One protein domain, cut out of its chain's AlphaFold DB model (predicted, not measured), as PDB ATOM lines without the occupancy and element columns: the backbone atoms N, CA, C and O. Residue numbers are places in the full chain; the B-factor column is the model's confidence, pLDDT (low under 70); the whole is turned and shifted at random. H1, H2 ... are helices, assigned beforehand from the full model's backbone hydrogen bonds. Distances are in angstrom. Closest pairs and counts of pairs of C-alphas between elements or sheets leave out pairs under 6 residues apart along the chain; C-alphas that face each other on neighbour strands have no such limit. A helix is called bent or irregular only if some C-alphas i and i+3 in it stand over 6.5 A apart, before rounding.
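AT A GLANCE: This is residues 33 to 95 of the 186 residues of an uncharacterized protein of Parcubacteria group bacterium ADurb.Bin115 (UniProt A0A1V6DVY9). One long, kinked helix, H1, reaches out as an arm from a hairpin of two helices, H2 and H3; the last residues of H1 and of H3 meet at a corner. Residues 33 to 50 stick out from the body. The printed part has 63 residues with three named helices, in the order H1, H2, H3, and no named strand; its class is all helix. It is loose, with a radius of gyration of the C-alphas of 14.1 A, and flat, spanning 39 by 30 by 15 A.

HOW THE PARTS SIT: H1, residues 35 to 56, has a kink of 52 degrees near residue 42 and is irregular, with C-alphas 39 and 42 7.4 A apart. H2, residues 62 to 75, is apart from H1. H3, residues 80 to 94, and H1 only just touch, only at their ends, with 3 pairs of C-alphas within 8 A; the closest are those of Ile 55 and Leu 93, 5.5 A. Their lines stand about perpendicular, at 75 degrees. H2 and H3 form a helical hairpin and touch, H2 with residues 65 to 69 alone and H3 with residues 86 to 91 alone. Their closest C-alphas, of Gln 65 and Leu 90, are 5.9 A apart. They run opposite ways at a tilt of 38 degrees, only just steep. In H2 and H3 every O i to N i+4 pair is within hydrogen-bond range; in H1, 16 of 18 are.

IN THESE COORDINATES: H1 begins at C-alpha 35 at (51.660, -50.505, 17.626) and is 32.0 A long from first to last C-alpha. H2 begins at C-alpha 62 at (29.404, -43.727, -8.014) and is 19.9 A long. H3 is 21.6 A long and ends at C-alpha 94 at (35.721, -45.757, -12.688).

THE WHOLE: The C-alphas farthest apart, of Arg 35 and Ser 81, are 39.3 A apart. The printed part has no cut, and both links are tight. Mean pLDDT of the printed part is 75.9; residues 33 to 40, 43 to 44, 47, 54 and 56 to 59 are under 70.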
ATOM      1  N   SER A  33      51.753 -45.313  20.156       54.97
ATOM      2  CA  SER A  33      51.314 -44.885  18.823       54.97
ATOM      3  C   SER A  33      51.780 -45.821  17.686       54.97
ATOM      4  O   SER A  33      51.033 -46.081  16.739       54.97
ATOM      5  N   MET A  34      52.967 -46.440  17.794       51.72
ATOM      6  CA  MET A  34      53.546 -47.258  16.708       51.72
ATOM      7  C   MET A  34      53.033 -48.706  16.637       51.72
ATOM      8  O   MET A  34      53.234 -49.387  15.625       51.72
ATOM      9  N   ARG A  35      52.337 -49.194  17.675       52.94
ATOM     10  CA  ARG A  35      51.660 -50.505  17.626       52.94
ATOM     11  C   ARG A  35      50.528 -50.538  16.597       52.94
ATOM     12  O   ARG A  35      50.229 -51.609  16.082       52.94
ATOM     13  N   SER A  36      49.947 -49.389  16.251       58.84
ATOM     14  CA  SER A  36      48.810 -49.317  15.328       58.84
ATOM     15  C   SER A  36      49.197 -49.596  13.870       58.84
ATOM     16  O   SER A  36      48.519 -50.361  13.197       58.84
ATOM     17  N   LEU A  37      50.303 -49.041  13.369       55.66
ATOM     18  CA  LEU A  37      50.647 -49.142  11.945       55.66
ATOM     19  C   LEU A  37      51.237 -50.505  11.568       55.66
ATOM     20  O   LEU A  37      50.796 -51.107  10.594       55.66
ATOM     21  N   SER A  38      52.182 -51.030  12.358       62.91
ATOM     22  CA  SER A  38      52.799 -52.333  12.054       62.91
ATOM     23  C   SER A  38      51.823 -53.500  12.224       62.91
ATOM     24  O   SER A  38      51.832 -54.423  11.415       62.91
ATOM     25  N   SER A  39      50.928 -53.434  13.218       60.56
ATOM     26  CA  SER A  39      49.885 -54.446  13.424       60.56
ATOM     27  C   SER A  39      48.804 -54.397  12.343       60.56
ATOM     28  O   SER A  39      48.209 -55.423  12.030       60.56
ATOM     29  N   ASN A  40      48.563 -53.223  11.748       61.97
ATOM     30  CA  ASN A  40      47.570 -53.042  10.689       61.97
ATOM     31  C   ASN A  40      48.166 -53.124   9.280       61.97
ATOM     32  O   ASN A  40      47.420 -53.018   8.309       61.97
ATOM     33  N   GLN A  41      49.478 -53.344   9.140       72.56
ATOM     34  CA  GLN A  41      50.176 -53.369   7.852       72.56
ATOM     35  C   GLN A  41      49.507 -54.322   6.854       72.56
ATOM     36  O   GLN A  41      49.304 -53.975   5.693       72.56
ATOM     37  N   GLU A  42      49.123 -55.517   7.303       72.06
ATOM     38  CA  GLU A  42      48.481 -56.507   6.440       72.06
ATOM     39  C   GLU A  42      47.066 -56.079   6.015       72.06
ATOM     40  O   GLU A  42      46.686 -56.235   4.853       72.06
ATOM     41  N   ALA A  43      46.300 -55.478   6.930       64.38
ATOM     42  CA  ALA A  43      44.969 -54.946   6.649       64.38
ATOM     43  C   ALA A  43      45.027 -53.754   5.678       64.38
ATOM     44  O   ALA A  43      44.246 -53.694   4.725       64.38
ATOM     45  N   ILE A  44      45.998 -52.854   5.866       69.56
ATOM     46  CA  ILE A  44      46.279 -51.725   4.973       69.56
ATOM     47  C   ILE A  44      46.653 -52.250   3.584       69.56
ATOM     48  O   ILE A  44      46.043 -51.849   2.592       69.56
ATOM     49  N   ASN A  45      47.576 -53.211   3.502       72.94
ATOM     50  CA  ASN A  45      47.973 -53.825   2.235       72.94
ATOM     51  C   ASN A  45      46.770 -54.454   1.511       72.94
ATOM     52  O   ASN A  45      46.576 -54.213   0.318       72.94
ATOM     53  N   LYS A  46      45.914 -55.207   2.218       70.75
ATOM     54  CA  LYS A  46      44.685 -55.796   1.653       70.75
ATOM     55  C   LYS A  46      43.719 -54.727   1.130       70.75
ATOM     56  O   LYS A  46      43.176 -54.883   0.033       70.75
ATOM     57  N   ALA A  47      43.523 -53.639   1.871       67.06
ATOM     58  CA  ALA A  47      42.670 -52.528   1.454       67.06
ATOM     59  C   ALA A  47      43.208 -51.834   0.190       67.06
ATOM     60  O   ALA A  47      42.448 -51.610  -0.757       67.06
ATOM     61  N   VAL A  48      44.519 -51.580   0.130       73.25
ATOM     62  CA  VAL A  48      45.191 -50.988  -1.039       73.25
ATOM     63  C   VAL A  48      45.069 -51.898  -2.263       73.25
ATOM     64  O   VAL A  48      44.677 -51.437  -3.336       73.25
ATOM     65  N   TYR A  49      45.317 -53.203  -2.114       72.00
ATOM     66  CA  TYR A  49      45.149 -54.169  -3.205       72.00
ATOM     67  C   TYR A  49      43.706 -54.227  -3.718       72.00
ATOM     68  O   TYR A  49      43.480 -54.274  -4.931       72.00
ATOM     69  N   LYS A  50      42.718 -54.191  -2.816       73.50
ATOM     70  CA  LYS A  50      41.295 -54.169  -3.178       73.50
ATOM     71  C   LYS A  50      40.937 -52.902  -3.958       73.50
ATOM     72  O   LYS A  50      40.277 -53.006  -4.991       73.50
ATOM     73  N   ALA A  51      41.399 -51.738  -3.504       70.56
ATOM     74  CA  ALA A  51      41.186 -50.468  -4.193       70.56
ATOM     75  C   ALA A  51      41.833 -50.470  -5.588       70.56
ATOM     76  O   ALA A  51      41.160 -50.173  -6.574       70.56
ATOM     77  N   ARG A  52      43.091 -50.917  -5.694       71.19
ATOM     78  CA  ARG A  52      43.795 -51.067  -6.977       71.19
ATOM     79  C   ARG A  52      43.019 -51.960  -7.942       71.19
ATOM     80  O   ARG A  52      42.805 -51.580  -9.086       71.19
ATOM     81  N   ARG A  53      42.535 -53.117  -7.479       71.19
ATOM     82  CA  ARG A  53      41.752 -54.054  -8.304       71.19
ATOM     83  C   ARG A  53      40.434 -53.450  -8.791       71.19
ATOM     84  O   ARG A  53      40.037 -53.730  -9.918       71.19
ATOM     85  N   LEU A  54      39.750 -52.662  -7.959       69.62
ATOM     86  CA  LEU A  54      38.517 -51.970  -8.350       69.62
ATOM     87  C   LEU A  54      38.781 -50.933  -9.443       69.62
ATOM     88  O   LEU A  54      38.031 -50.896 -10.414       69.62
ATOM     89  N   ILE A  55      39.866 -50.168  -9.314       70.81
ATOM     90  CA  ILE A  55      40.300 -49.192 -10.321       70.81
ATOM     91  C   ILE A  55      40.641 -49.902 -11.638       70.81
ATOM     92  O   ILE A  55      40.083 -49.575 -12.677       70.81
ATOM     93  N   THR A  56      41.484 -50.941 -11.609       67.25
ATOM     94  CA  THR A  56      41.898 -51.661 -12.830       67.25
ATOM     95  C   THR A  56      40.729 -52.330 -13.559       67.25
ATOM     96  O   THR A  56      40.772 -52.495 -14.772       67.25
ATOM     97  N   LYS A  57      39.677 -52.717 -12.836       69.25
ATOM     98  CA  LYS A  57      38.475 -53.324 -13.423       69.25
ATOM     99  C   LYS A  57      37.422 -52.302 -13.869       69.25
ATOM    100  O   LYS A  57      36.368 -52.728 -14.329       69.25
ATOM    101  N   GLY A  58      37.644 -50.998 -13.674       64.06
ATOM    102  CA  GLY A  58      36.605 -49.978 -13.872       64.06
ATOM    103  C   GLY A  58      35.378 -50.189 -12.982       64.06
ATOM    104  O   GLY A  58      34.263 -49.815 -13.319       64.06
ATOM    105  N   ALA A  59      35.557 -50.847 -11.837       69.75
ATOM    106  CA  ALA A  59      34.491 -51.118 -10.880       69.75
ATOM    107  C   ALA A  59      34.410 -50.034  -9.791       69.75
ATOM    108  O   ALA A  59      33.754 -50.244  -8.769       69.75
ATOM    109  N   PHE A  60      35.079 -48.894  -9.996       75.88
ATOM    110  CA  PHE A  60      35.056 -47.746  -9.096       75.88
ATOM    111  C   PHE A  60      33.766 -46.929  -9.303       75.88
ATOM    112  O   PHE A  60      33.738 -45.910  -9.994       75.88
ATOM    113  N   LYS A  61      32.663 -47.443  -8.746       78.69
ATOM    114  CA  LYS A  61      31.284 -46.962  -8.962       78.69
ATOM    115  C   LYS A  61      30.988 -45.644  -8.232       78.69
ATOM    116  O   LYS A  61      31.665 -45.285  -7.269       78.69
ATOM    117  N   ASN A  62      29.879 -44.994  -8.597       78.06
ATOM    118  CA  ASN A  62      29.404 -43.727  -8.014       78.06
ATOM    119  C   ASN A  62      29.423 -43.692  -6.474       78.06
ATOM    120  O   ASN A  62      29.873 -42.710  -5.897       78.06
ATOM    121  N   ALA A  63      28.997 -44.759  -5.788       79.50
ATOM    122  CA  ALA A  63      28.998 -44.800  -4.320       79.50
ATOM    123  C   ALA A  63      30.412 -44.659  -3.716       79.50
ATOM    124  O   ALA A  63      30.610 -43.957  -2.726       79.50
ATOM    125  N   GLN A  64      31.412 -45.286  -4.340       80.38
ATOM    126  CA  GLN A  64      32.812 -45.215  -3.909       80.38
ATOM    127  C   GLN A  64      33.420 -43.855  -4.259       80.38
ATOM    128  O   GLN A  64      34.123 -43.273  -3.436       80.38
ATOM    129  N   GLN A  65      33.076 -43.306  -5.428       81.94
ATOM    130  CA  GLN A  65      33.468 -41.953  -5.826       81.94
ATOM    131  C   GLN A  65      32.950 -40.904  -4.831       81.94
ATOM    132  O   GLN A  65      33.717 -40.048  -4.395       81.94
ATOM    133  N   GLN A  66      31.682 -40.994  -4.415       84.19
ATOM    134  CA  GLN A  66      31.093 -40.077  -3.432       84.19
ATOM    135  C   GLN A  66      31.710 -40.235  -2.041       84.19
ATOM    136  O   GLN A  66      31.969 -39.241  -1.364       84.19
ATOM    137  N   SER A  67      31.998 -41.472  -1.625       83.75
ATOM    138  CA  SER A  67      32.679 -41.741  -0.355       83.75
ATOM    139  C   SER A  67      34.070 -41.098  -0.314       83.75
ATOM    140  O   SER A  67      34.378 -40.362   0.626       83.75
ATOM    141  N   VAL A  68      34.872 -41.287  -1.367       84.44
ATOM    142  CA  VAL A  68      36.207 -40.679  -1.481       84.44
ATOM    143  C   VAL A  68      36.112 -39.158  -1.574       84.44
ATOM    144  O   VAL A  68      36.844 -38.458  -0.879       84.44
ATOM    145  N   LEU A  69      35.171 -38.619  -2.352       85.94
ATOM    146  CA  LEU A  69      34.960 -37.173  -2.441       85.94
ATOM    147  C   LEU A  69      34.580 -36.568  -1.077       85.94
ATOM    148  O   LEU A  69      35.072 -35.497  -0.722       85.94
ATOM    149  N   SER A  70      33.743 -37.253  -0.293       85.38
ATOM    150  CA  SER A  70      33.387 -36.842   1.070       85.38
ATOM    151  C   SER A  70      34.601 -36.845   1.998       85.38
ATOM    152  O   SER A  70      34.806 -35.877   2.728       85.38
ATOM    153  N   GLN A  71      35.435 -37.886   1.944       85.06
ATOM    154  CA  GLN A  71      36.670 -37.954   2.730       85.06
ATOM    155  C   GLN A  71      37.634 -36.821   2.370       85.06
ATOM    156  O   GLN A  71      38.124 -36.144   3.270       85.06
ATOM    157  N   ILE A  72      37.830 -36.554   1.076       83.06
ATOM    158  CA  ILE A  72      38.704 -35.472   0.608       83.06
ATOM    159  C   ILE A  72      38.195 -34.110   1.097       83.06
ATOM    160  O   ILE A  72      38.982 -33.326   1.623       83.06
ATOM    161  N   ASN A  73      36.888 -33.846   0.990       84.88
ATOM    162  CA  ASN A  73      36.289 -32.595   1.469       84.88
ATOM    163  C   ASN A  73      36.391 -32.424   2.994       84.88
ATOM    164  O   ASN A  73      36.405 -31.295   3.473       84.88
ATOM    165  N   LYS A  74      36.439 -33.525   3.757       85.31
ATOM    166  CA  LYS A  74      36.659 -33.491   5.211       85.31
ATOM    167  C   LYS A  74      38.120 -33.227   5.565       85.31
ATOM    168  O   LYS A  74      38.382 -32.569   6.562       85.31
ATOM    169  N   SER A  75      39.061 -33.745   4.775       80.19
ATOM    170  CA  SER A  75      40.499 -33.593   5.027       80.19
ATOM    171  C   SER A  75      41.094 -32.292   4.488       80.19
ATOM    172  O   SER A  75      42.106 -31.832   5.005       80.19
ATOM    173  N   ALA A  76      40.507 -31.719   3.436       82.44
ATOM    174  CA  ALA A  76      41.051 -30.558   2.746       82.44
ATOM    175  C   ALA A  76      39.934 -29.616   2.279       82.44
ATOM    176  O   ALA A  76      38.955 -30.037   1.659       82.44
ATOM    177  N   SER A  77      40.120 -28.316   2.522       85.31
ATOM    178  CA  SER A  77      39.257 -27.287   1.946       85.31
ATOM    179  C   SER A  77      39.628 -27.086   0.477       85.31
ATOM    180  O   SER A  77      40.638 -26.467   0.153       85.31
ATOM    181  N   LEU A  78      38.831 -27.670  -0.417       84.12
ATOM    182  CA  LEU A  78      39.030 -27.558  -1.860       84.12
ATOM    183  C   LEU A  78      38.258 -26.372  -2.444       84.12
ATOM    184  O   LEU A  78      37.062 -26.199  -2.174       84.12
ATOM    185  N   THR A  79      38.899 -25.629  -3.346       89.75
ATOM    186  CA  THR A  79      38.225 -24.620  -4.176       89.75
ATOM    187  C   THR A  79      37.282 -25.276  -5.198       89.75
ATOM    188  O   THR A  79      37.358 -26.476  -5.478       89.75
ATOM    189  N   ALA A  80      36.363 -24.503  -5.786       86.25
ATOM    190  CA  ALA A  80      35.387 -25.024  -6.752       86.25
ATOM    191  C   ALA A  80      36.045 -25.663  -7.997       86.25
ATOM    192  O   ALA A  80      35.591 -26.705  -8.488       86.25
ATOM    193  N   SER A  81      37.150 -25.084  -8.473       87.94
ATOM    194  CA  SER A  81      37.937 -25.619  -9.589       87.94
ATOM    195  C   SER A  81      38.602 -26.950  -9.222       87.94
ATOM    196  O   SER A  81      38.488 -27.922  -9.972       87.94
ATOM    197  N   GLN A  82      39.197 -27.045  -8.031       87.12
ATOM    198  CA  GLN A  82      39.812 -28.276  -7.528       87.12
ATOM    199  C   GLN A  82      38.784 -29.395  -7.336       87.12
ATOM    200  O   GLN A  82      39.021 -30.524  -7.763       87.12
ATOM    201  N   LYS A  83      37.601 -29.094  -6.781       87.31
ATOM    202  CA  LYS A  83      36.504 -30.074  -6.653       87.31
ATOM    203  C   LYS A  83      36.094 -30.649  -8.005       87.31
ATOM    204  O   LYS A  83      35.842 -31.847  -8.121       87.31
ATOM    205  N   THR A  84      36.045 -29.809  -9.035       87.75
ATOM    206  CA  THR A  84      35.708 -30.240 -10.398       87.75
ATOM    207  C   THR A  84      36.776 -31.170 -10.969       87.75
ATOM    208  O   THR A  84      36.443 -32.197 -11.561       87.75
ATOM    209  N   LEU A  85      38.053 -30.859 -10.741       88.94
ATOM    210  CA  LEU A  85      39.174 -31.689 -11.182       88.94
ATOM    211  C   LEU A  85      39.175 -33.051 -10.471       88.94
ATOM    212  O   LEU A  85      39.257 -34.085 -11.132       88.94
ATOM    213  N   VAL A  86      38.959 -33.068  -9.153       87.00
ATOM    214  CA  VAL A  86      38.838 -34.306  -8.364       87.00
ATOM    215  C   VAL A  86      37.694 -35.183  -8.878       87.00
ATOM    216  O   VAL A  86      37.886 -36.381  -9.069       87.00
ATOM    217  N   ARG A  87      36.521 -34.610  -9.185       86.81
ATOM    218  CA  ARG A  87      35.405 -35.379  -9.772       86.81
ATOM    219  C   ARG A  87      35.765 -35.995 -11.125       86.81
ATOM    220  O   ARG A  87      35.412 -37.146 -11.359       86.81
ATOM    221  N   LYS A  88      36.467 -35.263 -11.999       86.69
ATOM    222  CA  LYS A  88      36.922 -35.794 -13.298       86.69
ATOM    223  C   LYS A  88      37.875 -36.975 -13.117       86.69
ATOM    224  O   LYS A  88      37.690 -38.003 -13.758       86.69
ATOM    225  N   VAL A  89      38.840 -36.858 -12.204       84.12
ATOM    226  CA  VAL A  89      39.791 -37.940 -11.900       84.12
ATOM    227  C   VAL A  89      39.070 -39.172 -11.343       84.12
ATOM    228  O   VAL A  89      39.295 -40.280 -11.823       84.12
ATOM    229  N   LEU A  90      38.160 -38.992 -10.379       82.62
ATOM    230  CA  LEU A  90      37.375 -40.094  -9.807       82.62
ATOM    231  C   LEU A  90      36.480 -40.779 -10.847       82.62
ATOM    232  O   LEU A  90      36.310 -41.996 -10.785       82.62
ATOM    233  N   LYS A  91      35.944 -40.018 -11.809       83.56
ATOM    234  CA  LYS A  91      35.172 -40.563 -12.929       83.56
ATOM    235  C   LYS A  91      36.045 -41.428 -13.840       83.56
ATOM    236  O   LYS A  91      35.687 -42.575 -14.078       83.56
ATOM    237  N   HIS A  92      37.211 -40.931 -14.261       79.31
ATOM    238  CA  HIS A  92      38.148 -41.696 -15.094       79.31
ATOM    239  C   HIS A  92      38.660 -42.970 -14.408       79.31
ATOM    240  O   HIS A  92      38.824 -43.995 -15.058       79.31
ATOM    241  N   LEU A  93      38.851 -42.950 -13.086       72.31
ATOM    242  CA  LEU A  93      39.214 -44.145 -12.307       72.31
ATOM    243  C   LEU A  93      38.118 -45.228 -12.301       72.31
ATOM    244  O   LEU A  93      38.407 -46.389 -12.009       72.31
ATOM    245  N   GLY A  94      36.865 -44.850 -12.570       72.25
ATOM    246  CA  GLY A  94      35.721 -45.757 -12.688       72.25
ATOM    247  C   GLY A  94      35.383 -46.175 -14.110       72.25
ATOM    248  O   GLY A  94      34.544 -47.052 -14.282       72.25
ATOM    249  N   GLU A  95      36.017 -45.594 -15.124       73.12
ATOM    250  CA  GLU A  95      35.836 -46.018 -16.507       73.12
ATOM    251  C   GLU A  95      36.636 -47.311 -16.721       73.12
ATOM    252  O   GLU A  95      37.862 -47.337 -16.621       73.12
TER     253      GLU A  95